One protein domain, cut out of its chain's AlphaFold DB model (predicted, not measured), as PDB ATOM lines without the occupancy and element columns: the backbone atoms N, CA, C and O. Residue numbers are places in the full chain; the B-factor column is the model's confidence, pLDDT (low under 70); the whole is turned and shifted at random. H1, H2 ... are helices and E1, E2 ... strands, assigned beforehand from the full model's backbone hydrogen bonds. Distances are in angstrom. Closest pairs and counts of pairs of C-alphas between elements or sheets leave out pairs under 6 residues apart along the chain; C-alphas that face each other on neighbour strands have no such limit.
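This is residues 3 to 80 of the 82 residues of an uncharacterized protein of Nitrobacter winogradskyi (UniProt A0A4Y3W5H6). What is the shape? In two layers, the helical hairpin H1 and H2 covers one face of the antiparallel sheet E1 E2 E3; the other face is bare. What are its measures? The printed part has 78 residues with elements E1 H1 H2 E2 E3, class mixed. It is only just compact, close to loose: radius of gyration of the C-alphas 13.3 A, spans 46 by 21 by 18 A.

Which strands pair? E1, residues 3 to 9, is antiparallel to E2, residues 47 to 56; N 5 and O 53 are 2.8 A apart. E2 is antiparallel to E3, residues 70 to 79; N 50 and O 76 are 2.9 A apart. And the helices? H1, residues 12 to 20, touches H2, residues 27 to 39, opposite ways at a shallow tilt of 9 degrees; their closest C-alphas, Arg 12 and Ile 37, are 6.3 A apart. In both, every O i to N i+4 pair is within hydrogen-bond range.

Where does E1 begin? C-alpha 3 is at (11.616, -40.334, -30.048). Where does E3 end? C-alpha 79 is at (27.313, -24.841, -44.286).

Any cut? The printed part has no cut. Where is pLDDT low? It is under 70 at residues 58 to 71; the E2 to E3 link is long.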
ATOM      1  N   PHE A   3      11.538 -41.759 -29.730       80.75
ATOM      2  CA  PHE A   3      11.616 -40.334 -30.048       80.75
ATOM      3  C   PHE A   3      12.368 -40.138 -31.366       80.75
ATOM      4  O   PHE A   3      13.252 -40.919 -31.718       80.75
ATOM      5  N   SER A   4      12.003 -39.100 -32.108       85.81
ATOM      6  CA  SER A   4      12.724 -38.674 -33.304       85.81
ATOM      7  C   SER A   4      12.473 -37.193 -33.524       85.81
ATOM      8  O   SER A   4      11.319 -36.763 -33.568       85.81
ATOM      9  N   PHE A   5      13.536 -36.406 -33.632       87.25
ATOM     10  CA  PHE A   5      13.453 -35.012 -34.025       87.25
ATOM     11  C   PHE A   5      14.696 -34.574 -34.792       87.25
ATOM     12  O   PHE A   5      15.801 -35.090 -34.619       87.25
ATOM     13  N   HIS A   6      14.488 -33.587 -35.651       91.69
ATOM     14  CA  HIS A   6      15.525 -32.967 -36.449       91.69
ATOM     15  C   HIS A   6      15.213 -31.480 -36.577       91.69
ATOM     16  O   HIS A   6      14.091 -31.106 -36.922       91.69
ATOM     17  N   PHE A   7      16.197 -30.631 -36.299       90.88
ATOM     18  CA  PHE A   7      16.106 -29.212 -36.605       90.88
ATOM     19  C   PHE A   7      17.475 -28.602 -36.903       90.88
ATOM     20  O   PHE A   7      18.512 -29.098 -36.476       90.88
ATOM     21  N   ILE A   8      17.440 -27.459 -37.584       90.19
ATOM     22  CA  ILE A   8      18.605 -26.618 -37.864       90.19
ATOM     23  C   ILE A   8      18.471 -25.308 -37.088       90.19
ATOM     24  O   ILE A   8      17.378 -24.739 -37.016       90.19
ATOM     25  N   ALA A   9      19.554 -24.797 -36.515       89.38
ATOM     26  CA  ALA A   9      19.587 -23.530 -35.797       89.38
ATOM     27  C   ALA A   9      20.799 -22.685 -36.202       89.38
ATOM     28  O   ALA A   9      21.884 -23.207 -36.413       89.38
ATOM     29  N   ARG A  10      20.621 -21.362 -36.265       87.19
ATOM     30  CA  ARG A  10      21.689 -20.425 -36.661       87.19
ATOM     31  C   ARG A  10      22.716 -20.142 -35.558       87.19
ATOM     32  O   ARG A  10      23.702 -19.476 -35.804       87.19
ATOM     33  N   SER A  11      22.457 -20.577 -34.328       87.81
ATOM     34  CA  SER A  11      23.329 -20.324 -33.178       87.81
ATOM     35  C   SER A  11      22.983 -21.265 -32.025       87.81
ATOM     36  O   SER A  11      21.887 -21.841 -32.002       87.81
ATOM     37  N   ARG A  12      23.880 -21.391 -31.034       89.31
ATOM     38  CA  ARG A  12      23.628 -22.183 -29.813       89.31
ATOM     39  C   ARG A  12      22.359 -21.727 -29.067       89.31
ATOM     40  O   ARG A  12      21.505 -22.579 -28.816       89.31
ATOM     41  N   PRO A  13      22.127 -20.420 -28.805       91.50
ATOM     42  CA  PRO A  13      20.880 -19.963 -28.181       91.50
ATOM     43  C   PRO A  13      19.628 -20.312 -28.995       91.50
ATOM     44  O   PRO A  13      18.598 -20.689 -28.434       91.50
ATOM     45  N   HIS A  14      19.704 -20.231 -30.328       90.88
ATOM     46  CA  HIS A  14      18.596 -20.639 -31.193       90.88
ATOM     47  C   HIS A  14      18.344 -22.148 -31.147       90.88
ATOM     48  O   HIS A  14      17.185 -22.560 -31.202       90.88
ATOM     49  N   ALA A  15      19.392 -22.966 -31.032       90.00
ATOM     50  CA  ALA A  15      19.271 -24.416 -30.926       90.00
ATOM     51  C   ALA A  15      18.567 -24.823 -29.626       90.00
ATOM     52  O   ALA A  15      17.603 -25.585 -29.672       90.00
ATOM     53  N   LEU A  16      18.971 -24.239 -28.492       92.00
ATOM     54  CA  LEU A  16      18.336 -24.475 -27.190       92.00
ATOM     55  C   LEU A  16      16.861 -24.051 -27.202       92.00
ATOM     56  O   LEU A  16      15.983 -24.829 -26.837       92.00
ATOM     57  N   LYS A  17      16.557 -22.869 -27.754       93.50
ATOM     58  CA  LYS A  17      15.171 -22.393 -27.897       93.50
ATOM     59  C   LYS A  17      14.318 -23.299 -28.791       93.50
ATOM     60  O   LYS A  17      13.114 -23.424 -28.565       93.50
ATOM     61  N   LYS A  18      14.903 -23.903 -29.833       92.06
ATOM     62  CA  LYS A  18      14.202 -24.881 -30.681       92.06
ATOM     63  C   LYS A  18      13.966 -26.194 -29.941       92.06
ATOM     64  O   LYS A  18      12.856 -26.706 -30.030       92.06
ATOM     65  N   LEU A  19      14.948 -26.684 -29.183       90.69
ATOM     66  CA  LEU A  19      14.810 -27.878 -28.348       90.69
ATOM     67  C   LEU A  19      13.700 -27.717 -27.298       90.69
ATOM     68  O   LEU A  19      12.907 -28.636 -27.107       90.69
ATOM     69  N   ASP A  20      13.580 -26.537 -26.685       90.69
ATOM     70  CA  ASP A  20      12.543 -26.273 -25.681       90.69
ATOM     71  C   ASP A  20      11.121 -26.422 -26.214       90.69
ATOM     72  O   ASP A  20      10.233 -26.873 -25.490       90.69
ATOM     73  N   ARG A  21      10.917 -26.130 -27.501       91.25
ATOM     74  CA  ARG A  21       9.622 -26.284 -28.174       91.25
ATOM     75  C   ARG A  21       9.244 -27.745 -28.435       91.25
ATOM     76  O   ARG A  21       8.104 -28.000 -28.813       91.25
ATOM     77  N   ILE A  22      10.160 -28.697 -28.247       87.38
ATOM     78  CA  ILE A  22       9.904 -30.123 -28.470       87.38
ATOM     79  C   ILE A  22       9.459 -30.764 -27.150       87.38
ATOM     80  O   ILE A  22      10.263 -31.196 -26.324       87.38
ATOM     81  N   THR A  23       8.147 -30.821 -26.940       80.44
ATOM     82  CA  THR A  23       7.517 -31.245 -25.674       80.44
ATOM     83  C   THR A  23       7.531 -32.756 -25.437       80.44
ATOM     84  O   THR A  23       7.356 -33.197 -24.308       80.44
ATOM     85  N   HIS A  24       7.768 -33.560 -26.474       79.19
ATOM     86  CA  HIS A  24       7.677 -35.026 -26.413       79.19
ATOM     87  C   HIS A  24       9.034 -35.731 -26.244       79.19
ATOM     88  O   HIS A  24       9.132 -36.941 -26.449       79.19
ATOM     89  N   VAL A  25      10.094 -34.989 -25.902       78.81
ATOM     90  CA  VAL A  25      11.439 -35.550 -25.697       78.81
ATOM     91  C   VAL A  25      11.604 -35.975 -24.236       78.81
ATOM     92  O   VAL A  25      11.423 -35.133 -23.356       78.81
ATOM     93  N   PRO A  26      11.988 -37.235 -23.960       81.75
ATOM     94  CA  PRO A  26      12.343 -37.677 -22.614       81.75
ATOM     95  C   PRO A  26      13.424 -36.787 -21.992       81.75
ATOM     96  O   PRO A  26      14.382 -36.412 -22.671       81.75
ATOM     97  N   GLU A  27      13.314 -36.490 -20.698       83.06
ATOM     98  CA  GLU A  27      14.225 -35.563 -20.008       83.06
ATOM     99  C   GLU A  27      15.701 -35.966 -20.142       83.06
ATOM    100  O   GLU A  27      16.537 -35.130 -20.469       83.06
ATOM    101  N   ALA A  28      16.020 -37.259 -20.009       79.62
ATOM    102  CA  ALA A  28      17.381 -37.761 -20.199       79.62
ATOM    103  C   ALA A  28      17.949 -37.413 -21.591       79.62
ATOM    104  O   ALA A  28      19.073 -36.930 -21.706       79.62
ATOM    105  N   VAL A  29      17.152 -37.593 -22.649       83.25
ATOM    106  CA  VAL A  29      17.546 -37.267 -24.032       83.25
ATOM    107  C   VAL A  29      17.734 -35.764 -24.189       83.25
ATOM    108  O   VAL A  29      18.713 -35.322 -24.786       83.25
ATOM    109  N   ARG A  30      16.822 -34.968 -23.620       86.81
ATOM    110  CA  ARG A  30      16.924 -33.507 -23.619       86.81
ATOM    111  C   ARG A  30      18.234 -33.054 -22.968       86.81
ATOM    112  O   ARG A  30      18.938 -32.249 -23.571       86.81
ATOM    113  N   SER A  31      18.595 -33.604 -21.811       85.94
ATOM    114  CA  SER A  31      19.844 -33.281 -21.110       85.94
ATOM    115  C   SER A  31      21.085 -33.598 -21.944       85.94
ATOM    116  O   SER A  31      21.981 -32.759 -22.047       85.94
ATOM    117  N   PHE A  32      21.122 -34.754 -22.617       85.81
ATOM    118  CA  PHE A  32      22.229 -35.089 -23.520       85.81
ATOM    119  C   PHE A  32      22.324 -34.138 -24.717       85.81
ATOM    120  O   PHE A  32      23.419 -33.720 -25.088       85.81
ATOM    121  N   VAL A  33      21.190 -33.757 -25.308       87.56
ATOM    122  CA  VAL A  33      21.163 -32.844 -26.461       87.56
ATOM    123  C   VAL A  33      21.602 -31.437 -26.049       87.56
ATOM    124  O   VAL A  33      22.365 -30.807 -26.776       87.56
ATOM    125  N   ILE A  34      21.192 -30.957 -24.869       91.06
ATOM    126  CA  ILE A  34      21.676 -29.688 -24.299       91.06
ATOM    127  C   ILE A  34      23.195 -29.729 -24.119       91.06
ATOM    128  O   ILE A  34      23.883 -28.789 -24.520       91.06
ATOM    129  N   LEU A  35      23.727 -30.816 -23.553       89.12
ATOM    130  CA  LEU A  35      25.165 -30.982 -23.357       89.12
ATOM    131  C   LEU A  35      25.921 -30.978 -24.695       89.12
ATOM    132  O   LEU A  35      26.918 -30.271 -24.825       89.12
ATOM    133  N   ALA A  36      25.406 -31.680 -25.708       86.56
ATOM    134  CA  ALA A  36      25.987 -31.699 -27.050       86.56
ATOM    135  C   ALA A  36      25.944 -30.320 -27.736       86.56
ATOM    136  O   ALA A  36      26.940 -29.897 -28.317       86.56
ATOM    137  N   ILE A  37      24.833 -29.579 -27.628       88.25
ATOM    138  CA  ILE A  37      24.721 -28.205 -28.154       88.25
ATOM    139  C   ILE A  37      25.715 -27.265 -27.458       88.25
ATOM    140  O   ILE A  37      26.334 -26.434 -28.119       88.25
ATOM    141  N   ASN A  38      25.885 -27.383 -26.140       88.00
ATOM    142  CA  ASN A  38      26.809 -26.533 -25.385       88.00
ATOM    143  C   ASN A  38      28.283 -26.859 -25.659       88.00
ATOM    144  O   ASN A  38      29.112 -25.952 -25.605       88.00
ATOM    145  N   ALA A  39      28.594 -28.119 -25.976       85.62
ATOM    146  CA  ALA A  39      29.932 -28.562 -26.362       85.62
ATOM    147  C   ALA A  39      30.333 -28.126 -27.783       85.62
ATOM    148  O   ALA A  39      31.514 -28.188 -28.127       85.62
ATOM    149  N   MET A  40      29.380 -27.681 -28.611       81.12
ATOM    150  CA  MET A  40      29.695 -27.157 -29.938       81.12
ATOM    151  C   MET A  40      30.479 -25.842 -29.841       81.12
ATOM    152  O   MET A  40      30.122 -24.975 -29.033       81.12
ATOM    153  N   PRO A  41      31.497 -25.645 -30.700       79.00
ATOM    154  CA  PRO A  41      32.100 -24.333 -30.873       79.00
ATOM    155  C   PRO A  41      31.058 -23.346 -31.408       79.00
ATOM    156  O   PRO A  41      30.072 -23.743 -32.042       79.00
ATOM    157  N   ASP A  42      31.276 -22.056 -31.161       73.25
ATOM    158  CA  ASP A  42      30.458 -21.029 -31.797       73.25
ATOM    159  C   ASP A  42      30.555 -21.158 -33.320       73.25
ATOM    160  O   ASP A  42      31.633 -21.349 -33.886       73.25
ATOM    161  N   VAL A  43      29.393 -21.119 -33.969       75.06
ATOM    162  CA  VAL A  43      29.278 -21.139 -35.426       75.06
ATOM    163  C   VAL A  43      29.277 -19.703 -35.937       75.06
ATOM    164  O   VAL A  43      28.624 -18.840 -35.353       75.06
ATOM    165  N   ASP A  44      30.043 -19.459 -36.998       76.62
ATOM    166  CA  ASP A  44      30.014 -18.204 -37.748       76.62
ATOM    167  C   ASP A  44      28.735 -18.083 -38.598       76.62
ATOM    168  O   ASP A  44      27.952 -19.028 -38.710       76.62
ATOM    169  N   ASP A  45      28.525 -16.921 -39.223       72.38
ATOM    170  CA  ASP A  45      27.341 -16.653 -40.054       72.38
ATOM    171  C   ASP A  45      27.227 -17.574 -41.285       72.38
ATOM    172  O   ASP A  45      26.139 -17.728 -41.841       72.38
ATOM    173  N   ALA A  46      28.321 -18.221 -41.705       73.50
ATOM    174  CA  ALA A  46      28.333 -19.166 -42.823       73.50
ATOM    175  C   ALA A  46      27.938 -20.593 -42.400       73.50
ATOM    176  O   ALA A  46      27.869 -21.499 -43.239       73.50
ATOM    177  N   ARG A  47      27.685 -20.819 -41.106       80.69
ATOM    178  CA  ARG A  47      27.461 -22.138 -40.521       80.69
ATOM    179  C   ARG A  47      26.198 -22.184 -39.674       80.69
ATOM    180  O   ARG A  47      25.804 -21.241 -39.001       80.69
ATOM    181  N   VAL A  48      25.558 -23.347 -39.669       85.69
ATOM    182  CA  VAL A  48      24.387 -23.629 -38.832       85.69
ATOM    183  C   VAL A  48      24.601 -24.909 -38.037       85.69
ATOM    184  O   VAL A  48      25.351 -25.793 -38.441       85.69
ATOM    185  N   ILE A  49      23.943 -25.002 -36.887       86.19
ATOM    186  CA  ILE A  49      23.924 -26.188 -36.037       86.19
ATOM    187  C   ILE A  49      22.767 -27.070 -36.498       86.19
ATOM    188  O   ILE A  49      21.600 -26.707 -36.336       86.19
ATOM    189  N   GLU A  50      23.083 -28.230 -37.058       88.50
ATOM    190  CA  GLU A  50      22.118 -29.299 -37.290       88.50
ATOM    191  C   GLU A  50      22.068 -30.189 -36.044       88.50
ATOM    192  O   GLU A  50      23.104 -30.668 -35.582       88.50
ATOM    193  N   VAL A  51      20.867 -30.400 -35.504       87.38
ATOM    194  CA  VAL A  51      20.610 -31.310 -34.385       87.38
ATOM    195  C   VAL A  51      19.682 -32.411 -34.866       87.38
ATOM    196  O   VAL A  51      18.539 -32.144 -35.250       87.38
ATOM    197  N   ARG A  52      20.152 -33.654 -34.809       87.31
ATOM    198  CA  ARG A  52      19.366 -34.852 -35.111       87.31
ATOM    199  C   ARG A  52      19.416 -35.759 -33.902       87.31
ATOM    200  O   ARG A  52      20.497 -36.097 -33.429       87.31
ATOM    201  N   ALA A  53      18.253 -36.146 -33.404       86.62
ATOM    202  CA  ALA A  53      18.165 -37.109 -32.326       86.62
ATOM    203  C   ALA A  53      17.062 -38.113 -32.634       86.62
ATOM    204  O   ALA A  53      15.908 -37.733 -32.831       86.62
ATOM    205  N   SER A  54      17.402 -39.393 -32.663       85.19
ATOM    206  CA  SER A  54      16.423 -40.464 -32.802       85.19
ATOM    207  C   SER A  54      16.800 -41.639 -31.925       85.19
ATOM    208  O   SER A  54      17.974 -41.898 -31.664       85.19
ATOM    209  N   GLY A  55      15.789 -42.340 -31.433       81.50
ATOM    210  CA  GLY A  55      16.050 -43.472 -30.579       81.50
ATOM    211  C   GLY A  55      14.826 -44.184 -30.058       81.50
ATOM    212  O   GLY A  55      13.687 -43.710 -30.138       81.50
ATOM    213  N   GLN A  56      15.095 -45.347 -29.486       76.38
ATOM    214  CA  GLN A  56      14.128 -46.105 -28.713       76.38
ATOM    215  C   GLN A  56      14.662 -46.271 -27.299       76.38
ATOM    216  O   GLN A  56      15.690 -46.905 -27.080       76.38
ATOM    217  N   LEU A  57      13.928 -45.718 -26.337       70.44
ATOM    218  CA  LEU A  57      14.087 -46.049 -24.931       70.44
ATOM    219  C   LEU A  57      13.295 -47.328 -24.671       70.44
ATOM    220  O   LEU A  57      12.055 -47.318 -24.733       70.44
ATOM    221  N   LYS A  58      13.995 -48.433 -24.405       64.88
ATOM    222  CA  LYS A  58      13.348 -49.628 -23.867       64.88
ATOM    223  C   LYS A  58      12.970 -49.366 -22.406       64.88
ATOM    224  O   LYS A  58      13.767 -48.776 -21.677       64.88
ATOM    225  N   PRO A  59      11.761 -49.754 -21.972       55.19
ATOM    226  CA  PRO A  59      11.484 -49.823 -20.549       55.19
ATOM    227  C   PRO A  59      12.402 -50.901 -19.962       55.19
ATOM    228  O   PRO A  59      12.345 -52.053 -20.382       55.19
ATOM    229  N   ALA A  60      13.275 -50.511 -19.043       55.56
ATOM    230  CA  ALA A  60      13.903 -51.433 -18.112       55.56
ATOM    231  C   ALA A  60      13.231 -51.201 -16.756       55.56
ATOM    232  O   ALA A  60      12.923 -50.056 -16.412       55.56
ATOM    233  N   ASP A  61      12.925 -52.289 -16.052       54.12
ATOM    234  CA  ASP A  61      12.173 -52.295 -14.799       54.12
ATOM    235  C   ASP A  61      12.624 -51.149 -13.869       54.12
ATOM    236  O   ASP A  61      13.767 -51.087 -13.418       54.12
ATOM    237  N   ALA A  62      11.719 -50.182 -13.670       51.94
ATOM    238  CA  ALA A  62      11.841 -48.983 -12.829       51.94
ATOM    239  C   ALA A  62      12.981 -47.976 -13.119       51.94
ATOM    240  O   ALA A  62      13.010 -46.914 -12.497       51.94
ATOM    241  N   THR A  63      13.872 -48.222 -14.080       51.56
ATOM    242  CA  THR A  63      15.004 -47.325 -14.372       51.56
ATOM    243  C   THR A  63      15.333 -47.374 -15.857       51.56
ATOM    244  O   THR A  63      15.657 -48.431 -16.382       51.56
ATOM    245  N   TYR A  64      15.258 -46.238 -16.559       49.69
ATOM    246  CA  TYR A  64      15.674 -46.155 -17.963       49.69
ATOM    247  C   TYR A  64      17.183 -46.434 -18.060       49.69
ATOM    248  O   TYR A  64      18.000 -45.554 -17.797       49.69
ATOM    249  N   SER A  65      17.558 -47.673 -18.386       44.09
ATOM    250  CA  SER A  65      18.955 -48.083 -18.555       44.09
ATOM    251  C   SER A  65      19.499 -47.532 -19.877       44.09
ATOM    252  O   SER A  65      18.909 -47.732 -20.942       44.09
ATOM    253  N   ALA A  66      20.640 -46.840 -19.814       48.59
ATOM    254  CA  ALA A  66      21.348 -46.345 -20.995       48.59
ATOM    255  C   ALA A  66      21.851 -47.492 -21.899       48.59
ATOM    256  O   ALA A  66      21.926 -47.312 -23.110       48.59
ATOM    257  N   ASP A  67      22.092 -48.685 -21.340       48.56
ATOM    258  CA  ASP A  67      22.587 -49.864 -22.076       48.56
ATOM    259  C   ASP A  67      21.563 -50.461 -23.048       48.56
ATOM    260  O   ASP A  67      21.907 -51.221 -23.953       48.56
ATOM    261  N   SER A  68      20.283 -50.129 -22.875       45.19
ATOM    262  CA  SER A  68      19.188 -50.626 -23.716       45.19
ATOM    263  C   SER A  68      18.494 -49.523 -24.524       45.19
ATOM    264  O   SER A  68      17.537 -49.794 -25.258       45.19
ATOM    265  N   ALA A  69      19.017 -48.295 -24.445       51.09
ATOM    266  CA  ALA A  69      18.607 -47.153 -25.241       51.09
ATOM    267  C   ALA A  69      19.550 -46.982 -26.442       51.09
ATOM    268  O   ALA A  69      20.709 -46.611 -26.289       51.09
ATOM    269  N   SER A  70      19.044 -47.198 -27.657       58.88
ATOM    270  CA  SER A  70      19.739 -46.683 -28.844       58.88
ATOM    271  C   SER A  70      19.297 -45.238 -29.029       58.88
ATOM    272  O   SER A  70      18.128 -44.987 -29.315       58.88
ATOM    273  N   ALA A  71      20.197 -44.289 -28.790       60.75
ATOM    274  CA  ALA A  71      19.984 -42.877 -29.074       60.75
ATOM    275  C   ALA A  71      21.123 -42.401 -29.973       60.75
ATOM    276  O   ALA A  71      22.267 -42.310 -29.536       60.75
ATOM    277  N   LEU A  72      20.816 -42.117 -31.236       70.38
ATOM    278  CA  LEU A  72      21.738 -41.414 -32.114       70.38
ATOM    279  C   LEU A  72      21.508 -39.922 -31.900       70.38
ATOM    280  O   LEU A  72      20.428 -39.430 -32.218       70.38
ATOM    281  N   ILE A  73      22.497 -39.225 -31.341       75.25
ATOM    282  CA  ILE A  73      22.490 -37.768 -31.191       75.25
ATOM    283  C   ILE A  73      23.627 -37.225 -32.049       75.25
ATOM    284  O   ILE A  73      24.799 -37.385 -31.718       75.25
ATOM    285  N   GLU A  74      23.275 -36.585 -33.155       77.62
ATOM    286  CA  GLU A  74      24.217 -35.881 -34.014       77.62
ATOM    287  C   GLU A  74      24.009 -34.382 -33.837       77.62
ATOM    288  O   GLU A  74      22.929 -33.854 -34.113       77.62
ATOM    289  N   VAL A  75      25.059 -33.695 -33.395       76.31
ATOM    290  CA  VAL A  75      25.132 -32.236 -33.426       76.31
ATOM    291  C   VAL A  75      26.346 -31.871 -34.259       76.31
ATOM    292  O   VAL A  75      27.469 -32.225 -33.909       76.31
ATOM    293  N   ARG A  76      26.124 -31.206 -35.393       80.12
ATOM    294  CA  ARG A  76      27.211 -30.799 -36.288       80.12
ATOM    295  C   ARG A  76      26.990 -29.410 -36.849       80.12
ATOM    296  O   ARG A  76      25.864 -28.934 -36.965       80.12
ATOM    297  N   SER A  77      28.098 -28.780 -37.208       77.25
ATOM    298  CA  SER A  77      28.097 -27.550 -37.983       77.25
ATOM    299  C   SER A  77      28.044 -27.909 -39.467       77.25
ATOM    300  O   SER A  77      28.913 -28.634 -39.949       77.25
ATOM    301  N   ILE A  78      27.025 -27.431 -40.178       81.88
ATOM    302  CA  ILE A  78      26.914 -27.555 -41.638       81.88
ATOM    303  C   ILE A  78      26.968 -26.165 -42.270       81.88
ATOM    304  O   ILE A  78      26.643 -25.175 -41.612       81.88
ATOM    305  N   ALA A  79      27.390 -26.087 -43.532       81.19
ATOM    306  CA  ALA A  79      27.313 -24.841 -44.286       81.19
ATOM    307  C   ALA A  79      25.853 -24.370 -44.349       81.19
ATOM    308  O   ALA A  79      24.947 -25.184 -44.542       81.19
ATOM    309  N   ALA A  80      25.627 -23.072 -44.165       72.25
ATOM    310  CA  ALA A  80      24.332 -22.473 -44.433       72.25
ATOM    311  C   ALA A  80      24.064 -22.578 -45.942       72.25
ATOM    312  O   ALA A  80      24.715 -21.907 -46.738       72.25
TER     313      ALA A  80